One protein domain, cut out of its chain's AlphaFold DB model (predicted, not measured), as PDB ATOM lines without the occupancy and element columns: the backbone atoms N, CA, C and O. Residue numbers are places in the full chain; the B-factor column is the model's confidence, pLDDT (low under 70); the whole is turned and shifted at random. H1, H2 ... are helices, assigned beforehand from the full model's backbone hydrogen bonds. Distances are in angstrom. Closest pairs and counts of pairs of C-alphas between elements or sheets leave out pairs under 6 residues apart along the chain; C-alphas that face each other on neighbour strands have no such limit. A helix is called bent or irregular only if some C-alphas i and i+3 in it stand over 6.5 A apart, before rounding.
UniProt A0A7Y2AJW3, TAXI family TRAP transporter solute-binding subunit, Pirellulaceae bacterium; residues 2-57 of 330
ATOM      1  N   LYS A   2    -112.612 133.621  53.742       65.81
ATOM      2  CA  LYS A   2    -114.012 133.125  53.810       65.81
ATOM      3  C   LYS A   2    -114.732 132.995  52.452       65.81
ATOM      4  O   LYS A   2    -115.488 132.055  52.258       65.81
ATOM      5  N   THR A   3    -114.479 133.904  51.513       70.38
ATOM      6  CA  THR A   3    -115.073 133.885  50.163       70.38
ATOM      7  C   THR A   3    -114.544 132.747  49.287       70.38
ATOM      8  O   THR A   3    -115.303 132.154  48.532       70.38
ATOM      9  N   TRP A   4    -113.261 132.403  49.431       67.25
ATOM     10  CA  TRP A   4    -112.619 131.322  48.679       67.25
ATOM     11  C   TRP A   4    -113.161 129.947  49.081       67.25
ATOM     12  O   TRP A   4    -113.580 129.171  48.233       67.25
ATOM     13  N   HIS A   5    -113.274 129.693  50.386       71.69
ATOM     14  CA  HIS A   5    -113.861 128.449  50.893       71.69
ATOM     15  C   HIS A   5    -115.340 128.279  50.534       71.69
ATOM     16  O   HIS A   5    -115.818 127.157  50.406       71.69
ATOM     17  N   TRP A   6    -116.071 129.379  50.349       75.25
ATOM     18  CA  TRP A   6    -117.444 129.328  49.854       75.25
ATOM     19  C   TRP A   6    -117.496 128.948  48.365       75.25
ATOM     20  O   TRP A   6    -118.294 128.106  47.967       75.25
ATOM     21  N   LEU A   7    -116.595 129.495  47.540       69.50
ATOM     22  CA  LEU A   7    -116.489 129.128  46.121       69.50
ATOM     23  C   LEU A   7    -116.096 127.654  45.923       69.50
ATOM     24  O   LEU A   7    -116.629 127.006  45.027       69.50
ATOM     25  N   GLU A   8    -115.248 127.100  46.793       72.06
ATOM     26  CA  GLU A   8    -114.903 125.665  46.808       72.06
ATOM     27  C   GLU A   8    -116.123 124.751  47.067       72.06
ATOM     28  O   GLU A   8    -116.103 123.576  46.701       72.06
ATOM     29  N   GLY A   9    -117.204 125.279  47.655       71.06
ATOM     30  CA  GLY A   9    -118.470 124.569  47.865       71.06
ATOM     31  C   GLY A   9    -119.372 124.483  46.625       71.06
ATOM     32  O   GLY A   9    -120.401 123.801  46.661       71.06
ATOM     33  N   VAL A  10    -119.021 125.165  45.527       76.81
ATOM     34  CA  VAL A  10    -119.734 125.106  44.241       76.81
ATOM     35  C   VAL A  10    -119.308 123.831  43.498       76.81
ATOM     36  O   VAL A  10    -118.121 123.695  43.202       76.81
ATOM     37  N   PRO A  11    -120.222 122.903  43.149       76.75
ATOM     38  CA  PRO A  11    -119.834 121.580  42.642       76.75
ATOM     39  C   PRO A  11    -118.909 121.588  41.413       76.75
ATOM     40  O   PRO A  11    -117.977 120.791  41.363       76.75
ATOM     41  N   VAL A  12    -119.092 122.512  40.461       76.06
ATOM     42  CA  VAL A  12    -118.178 122.671  39.304       76.06
ATOM     43  C   VAL A  12    -116.775 123.131  39.719       76.06
ATOM     44  O   VAL A  12    -115.786 122.628  39.196       76.06
ATOM     45  N   VAL A  13    -116.666 124.052  40.679       75.44
ATOM     46  CA  VAL A  13    -115.372 124.558  41.171       75.44
ATOM     47  C   VAL A  13    -114.659 123.481  41.991       75.44
ATOM     48  O   VAL A  13    -113.462 123.264  41.815       75.44
ATOM     49  N   GLY A  14    -115.397 122.752  42.830       73.38
ATOM     50  CA  GLY A  14    -114.888 121.590  43.562       73.38
ATOM     51  C   GLY A  14    -114.368 120.492  42.626       73.38
ATOM     52  O   GLY A  14    -113.252 120.009  42.808       73.38
ATOM     53  N   ALA A  15    -115.118 120.170  41.564       75.94
ATOM     54  CA  ALA A  15    -114.707 119.191  40.557       75.94
ATOM     55  C   ALA A  15    -113.411 119.602  39.831       75.94
ATOM     56  O   ALA A  15    -112.509 118.782  39.679       75.94
ATOM     57  N   LEU A  16    -113.287 120.875  39.440       77.50
ATOM     58  CA  LEU A  16    -112.092 121.409  38.771       77.50
ATOM     59  C   LEU A  16    -110.867 121.516  39.695       77.50
ATOM     60  O   LEU A  16    -109.737 121.489  39.217       77.50
ATOM     61  N   THR A  17    -111.073 121.619  41.010       80.94
ATOM     62  CA  THR A  17    -110.002 121.701  42.022       80.94
ATOM     63  C   THR A  17    -109.668 120.346  42.661       80.94
ATOM     64  O   THR A  17    -108.880 120.284  43.604       80.94
ATOM     65  N   GLY A  18    -110.238 119.246  42.148       70.88
ATOM     66  CA  GLY A  18    -109.937 117.884  42.600       70.88
ATOM     67  C   GLY A  18    -110.598 117.481  43.924       70.88
ATOM     68  O   GLY A  18    -110.167 116.511  44.547       70.88
ATOM     69  N   ARG A  19    -111.638 118.195  44.378       67.69
ATOM     70  CA  ARG A  19    -112.383 117.888  45.613       67.69
ATOM     71  C   ARG A  19    -113.800 117.396  45.310       67.69
ATOM     72  O   ARG A  19    -114.610 118.104  44.714       67.69
ATOM     73  N   SER A  20    -114.145 116.206  45.803       57.69
ATOM     74  CA  SER A  20    -115.520 115.696  45.771       57.69
ATOM     75  C   SER A  20    -116.377 116.424  46.815       57.69
ATOM     76  O   SER A  20    -116.204 116.230  48.019       57.69
ATOM     77  N   THR A  21    -117.305 117.273  46.372       60.75
ATOM     78  CA  THR A  21    -118.236 117.984  47.261       60.75
ATOM     79  C   THR A  21    -119.386 117.052  47.672       60.75
ATOM     80  O   THR A  21    -120.248 116.721  46.868       60.75
ATOM     81  N   VAL A  22    -119.402 116.593  48.930       58.88
ATOM     82  CA  VAL A  22    -120.382 115.591  49.420       58.88
ATOM     83  C   VAL A  22    -121.750 116.215  49.772       58.88
ATOM     84  O   VAL A  22    -122.779 115.558  49.644       58.88
ATOM     85  N   HIS A  23    -121.803 117.509  50.126       61.47
ATOM     86  CA  HIS A  23    -123.053 118.239  50.392       61.47
ATOM     87  C   HIS A  23    -123.019 119.678  49.843       61.47
ATOM     88  O   HIS A  23    -122.408 120.564  50.432       61.47
ATOM     89  N   SER A  24    -123.721 119.940  48.734       68.75
ATOM     90  CA  SER A  24    -123.893 121.296  48.185       68.75
ATOM     91  C   SER A  24    -125.196 121.945  48.678       68.75
ATOM     92  O   SER A  24    -126.287 121.392  48.467       68.75
ATOM     93  N   SER A  25    -125.120 123.137  49.279       79.94
ATOM     94  CA  SER A  25    -126.322 123.903  49.656       79.94
ATOM     95  C   SER A  25    -127.122 124.362  48.420       79.94
ATOM     96  O   SER A  25    -126.620 124.381  47.293       79.94
ATOM     97  N   ILE A  26    -128.382 124.768  48.621       80.12
ATOM     98  CA  ILE A  26    -129.234 125.327  47.554       80.12
ATOM     99  C   ILE A  26    -128.600 126.589  46.941       80.12
ATOM    100  O   ILE A  26    -128.677 126.784  45.730       80.12
ATOM    101  N   SER A  27    -127.923 127.420  47.743       80.50
ATOM    102  CA  SER A  27    -127.232 128.617  47.250       80.50
ATOM    103  C   SER A  27    -126.056 128.281  46.328       80.50
ATOM    104  O   SER A  27    -125.953 128.890  45.267       80.50
ATOM    105  N   HIS A  28    -125.241 127.267  46.650       80.06
ATOM    106  CA  HIS A  28    -124.151 126.813  45.773       80.06
ATOM    107  C   HIS A  28    -124.674 126.245  44.444       80.06
ATOM    108  O   HIS A  28    -124.100 126.516  43.392       80.06
ATOM    109  N   ARG A  29    -125.799 125.514  44.460       81.00
ATOM    110  CA  ARG A  29    -126.437 124.991  43.236       81.00
ATOM    111  C   ARG A  29    -127.052 126.088  42.365       81.00
ATOM    112  O   ARG A  29    -126.885 126.051  41.151       81.00
ATOM    113  N   ARG A  30    -127.711 127.089  42.963       85.50
ATOM    114  CA  ARG A  30    -128.228 128.267  42.234       85.50
ATOM    115  C   ARG A  30    -127.093 129.104  41.647       85.50
ATOM    116  O   ARG A  30    -127.205 129.555  40.512       85.50
ATOM    117  N   PHE A  31    -125.996 129.258  42.387       84.00
ATOM    118  CA  PHE A  31    -124.796 129.933  41.902       84.00
ATOM    119  C   PHE A  31    -124.148 129.172  40.736       84.00
ATOM    120  O   PHE A  31    -123.872 129.773  39.705       84.00
ATOM    121  N   GLN A  32    -123.997 127.845  40.842       85.44
ATOM    122  CA  GLN A  32    -123.524 127.012  39.733       85.44
ATOM    123  C   GLN A  32    -124.430 127.119  38.506       85.44
ATOM    124  O   GLN A  32    -123.926 127.266  37.399       85.44
ATOM    125  N   ALA A  33    -125.750 127.038  38.684       87.31
ATOM    126  CA  ALA A  33    -126.695 127.164  37.580       87.31
ATOM    127  C   ALA A  33    -126.575 128.535  36.897       87.31
ATOM    128  O   ALA A  33    -126.545 128.597  35.674       87.31
ATOM    129  N   GLY A  34    -126.424 129.617  37.672       89.81
ATOM    130  CA  GLY A  34    -126.157 130.955  37.138       89.81
ATOM    131  C   GLY A  34    -124.825 131.044  36.385       89.81
ATOM    132  O   GLY A  34    -124.780 131.597  35.291       89.81
ATOM    133  N   MET A  35    -123.759 130.446  36.922       89.19
ATOM    134  CA  MET A  35    -122.438 130.403  36.284       89.19
ATOM    135  C   MET A  35    -122.463 129.608  34.971       89.19
ATOM    136  O   MET A  35    -121.951 130.078  33.960       89.19
ATOM    137  N   LEU A  36    -123.089 128.428  34.964       90.62
ATOM    138  CA  LEU A  36    -123.238 127.602  33.764       90.62
ATOM    139  C   LEU A  36    -124.127 128.278  32.718       90.62
ATOM    140  O   LEU A  36    -123.809 128.220  31.536       90.62
ATOM    141  N   LEU A  37    -125.200 128.955  33.138       93.31
ATOM    142  CA  LEU A  37    -126.052 129.730  32.238       93.31
ATOM    143  C   LEU A  37    -125.289 130.910  31.627       93.31
ATOM    144  O   LEU A  37    -125.427 131.155  30.435       93.31
ATOM    145  N   LEU A  38    -124.446 131.598  32.403       92.69
ATOM    146  CA  LEU A  38    -123.596 132.669  31.883       92.69
ATOM    147  C   LEU A  38    -122.617 132.128  30.839       92.69
ATOM    148  O   LEU A  38    -122.587 132.649  29.731       92.69
ATOM    149  N   VAL A  39    -121.899 131.040  31.144       93.31
ATOM    150  CA  VAL A  39    -120.983 130.380  30.194       93.31
ATOM    151  C   VAL A  39    -121.718 129.921  28.929       93.31
ATOM    152  O   VAL A  39    -121.204 130.106  27.828       93.31
ATOM    153  N   LEU A  40    -122.930 129.375  29.073       95.38
ATOM    154  CA  LEU A  40    -123.766 128.941  27.953       95.38
ATOM    155  C   LEU A  40    -124.245 130.119  27.086       95.38
ATOM    156  O   LEU A  40    -124.350 129.972  25.871       95.38
ATOM    157  N   MET A  41    -124.521 131.282  27.685       95.69
ATOM    158  CA  MET A  41    -124.987 132.479  26.971       95.69
ATOM    159  C   MET A  41    -123.849 133.315  26.371       95.69
ATOM    160  O   MET A  41    -124.088 134.046  25.412       95.69
ATOM    161  N   THR A  42    -122.614 133.194  26.869       95.38
ATOM    162  CA  THR A  42    -121.432 133.893  26.337       95.38
ATOM    163  C   THR A  42    -121.298 133.825  24.808       95.38
ATOM    164  O   THR A  42    -121.161 134.890  24.206       95.38
ATOM    165  N   PRO A  43    -121.367 132.659  24.127       95.38
ATOM    166  CA  PRO A  43    -121.243 132.615  22.666       95.38
ATOM    167  C   PRO A  43    -122.366 133.373  21.947       95.38
ATOM    168  O   PRO A  43    -122.106 134.017  20.935       95.38
ATOM    169  N   LEU A  44    -123.593 133.356  22.481       95.62
ATOM    170  CA  LEU A  44    -124.723 134.089  21.905       95.62
ATOM    171  C   LEU A  44    -124.535 135.604  22.056       95.62
ATOM    172  O   LEU A  44    -124.767 136.350  21.108       95.62
ATOM    173  N   VAL A  45    -124.070 136.054  23.225       95.25
ATOM    174  CA  VAL A  45    -123.758 137.470  23.474       95.25
ATOM    175  C   VAL A  45    -122.612 137.935  22.578       95.25
ATOM    176  O   VAL A  45    -122.728 138.983  21.948       95.25
ATOM    177  N   LEU A  46    -121.536 137.149  22.459       96.06
ATOM    178  CA  LEU A  46    -120.408 137.466  21.578       96.06
ATOM    179  C   LEU A  46    -120.831 137.517  20.104       96.06
ATOM    180  O   LEU A  46    -120.455 138.453  19.405       96.06
ATOM    181  N   ALA A  47    -121.656 136.572  19.644       94.75
ATOM    182  CA  ALA A  47    -122.203 136.588  18.289       94.75
ATOM    183  C   ALA A  47    -123.116 137.802  18.049       94.75
ATOM    184  O   ALA A  47    -123.048 138.421  16.988       94.75
ATOM    185  N   GLY A  48    -123.934 138.177  19.038       93.44
ATOM    186  CA  GLY A  48    -124.778 139.369  18.982       93.44
ATOM    187  C   GLY A  48    -123.960 140.659  18.888       93.44
ATOM    188  O   GLY A  48    -124.204 141.471  17.999       93.44
ATOM    189  N   LEU A  49    -122.952 140.821  19.753       93.81
ATOM    190  CA  LEU A  49    -122.038 141.967  19.724       93.81
ATOM    191  C   LEU A  49    -121.254 142.035  18.412       93.81
ATOM    192  O   LEU A  49    -121.134 143.111  17.833       93.81
ATOM    193  N   TRP A  50    -120.775 140.894  17.913       92.44
ATOM    194  CA  TRP A  50    -120.106 140.812  16.617       92.44
ATOM    195  C   TRP A  50    -121.040 141.205  15.467       92.44
ATOM    196  O   TRP A  50    -120.642 141.975  14.597       92.44
ATOM    197  N   HIS A  51    -122.301 140.757  15.482       91.31
ATOM    198  CA  HIS A  51    -123.286 141.149  14.473       91.31
ATOM    199  C   HIS A  51    -123.588 142.654  14.511       91.31
ATOM    200  O   HIS A  51    -123.670 143.287  13.461       91.31
ATOM    201  N   LEU A  52    -123.725 143.232  15.708       90.06
ATOM    202  CA  LEU A  52    -123.928 144.671  15.910       90.06
ATOM    203  C   LEU A  52    -122.730 145.495  15.426       90.06
ATOM    204  O   LEU A  52    -122.925 146.462  14.695       90.06
ATOM    205  N   ALA A  53    -121.507 145.090  15.778       84.94
ATOM    206  CA  ALA A  53    -120.285 145.740  15.308       84.94
ATOM    207  C   ALA A  53    -120.167 145.657  13.779       84.94
ATOM    208  O   ALA A  53    -120.004 146.670  13.113       84.94
ATOM    209  N   HIS A  54    -120.383 144.472  13.202       84.81
ATOM    210  CA  HIS A  54    -120.314 144.283  11.755       84.81
ATOM    211  C   HIS A  54    -121.386 145.079  10.994       84.81
ATOM    212  O   HIS A  54    -121.135 145.562   9.893       84.81
ATOM    213  N   ARG A  55    -122.589 145.225  11.559       87.94
ATOM    214  CA  ARG A  55    -123.638 146.100  11.013       87.94
ATOM    215  C   ARG A  55    -123.208 147.559  11.027       87.94
ATOM    216  O   ARG A  55    -123.443 148.254  10.048       87.94
ATOM    217  N   TYR A  56    -122.600 147.999  12.122       84.25
ATOM    218  CA  TYR A  56    -122.130 149.367  12.275       84.25
ATOM    219  C   TYR A  56    -121.013 149.698  11.275       84.25
ATOM    220  O   TYR A  56    -121.101 150.709  10.588       84.25
ATOM    221  N   ASP A  57    -120.032 148.806  11.114       82.06
ATOM    222  CA  ASP A  57    -118.909 149.003  10.185       82.06
ATOM    223  C   ASP A  57    -119.349 149.012   8.709       82.06
ATOM    224  O   ASP A  57    -118.733 149.664   7.869       82.06
TER     225      ASP A  57
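This is residues 2 to 57 of the 330 residues of the protein "TAXI family TRAP transporter solute-binding subunit" of Pirellulaceae bacterium (UniProt A0A7Y2AJW3). One long bent helix, H3, has a small head at its first end, made of the short helices H1 and H2 and the loop of residues 17 to 25. H2 packs on the first arm of H3, H1 stands about perpendicular to H2, and residues 37 to 57 of H3 stick out free and make the length. The printed part has 56 residues with three named helices, in the order H1, H2, H3, and no named strand; the class is all helix. It is extended, with a radius of gyration of the C-alphas of 16.2 A, and spans 50 by 21 by 19 A.

H3, residues 26 to 57, was assigned as one helix by its hydrogen bonds but is bent: C-alphas 40 and 43 are 6.9 A apart. Its arms, H3a of residues 26 to 40 and H3b of residues 43 to 57, stand at a steep tilt of 38 degrees, only just steep. H2, residues 11 to 16, touches H3a, which meets it with residues 28 to 32 alone; the closest C-alphas, of Val 12 and Gln 32, are 6.9 A apart. The two run the same way at a steep tilt of 59 degrees. H1, residues 2 to 7, is close to H2 but not clearly touching, with the C-alphas of Leu 7 and Val 13 closest at 6.8 A, and about perpendicular to it at 88 degrees. H1 and H3a are only just apart, 8.0 A at the closest C-alphas. H3b is apart from H1 and H2. In H1, H2, H3a and H3b each O i to N i+4 pair is within hydrogen-bond range.

H3a begins at C-alpha 26, (-129.234, 125.327, 47.554), and H3b ends at C-alpha 57, (-118.909, 149.003, 10.185); each arm is 20.7 A long. H1, 9.0 A long, begins at C-alpha 2, (-114.012, 133.125, 53.810). H2 is 8.7 A long.

The C-alphas farthest apart, of Val 22 and Asp 57, are 51.6 A apart. The printed part has no cut; the link from H1 to H2 is tight and that from H2 to H3 is short. Mean pLDDT of the printed part is 81.5, with residues 2, 4, 7 and 19 to 24 under 70.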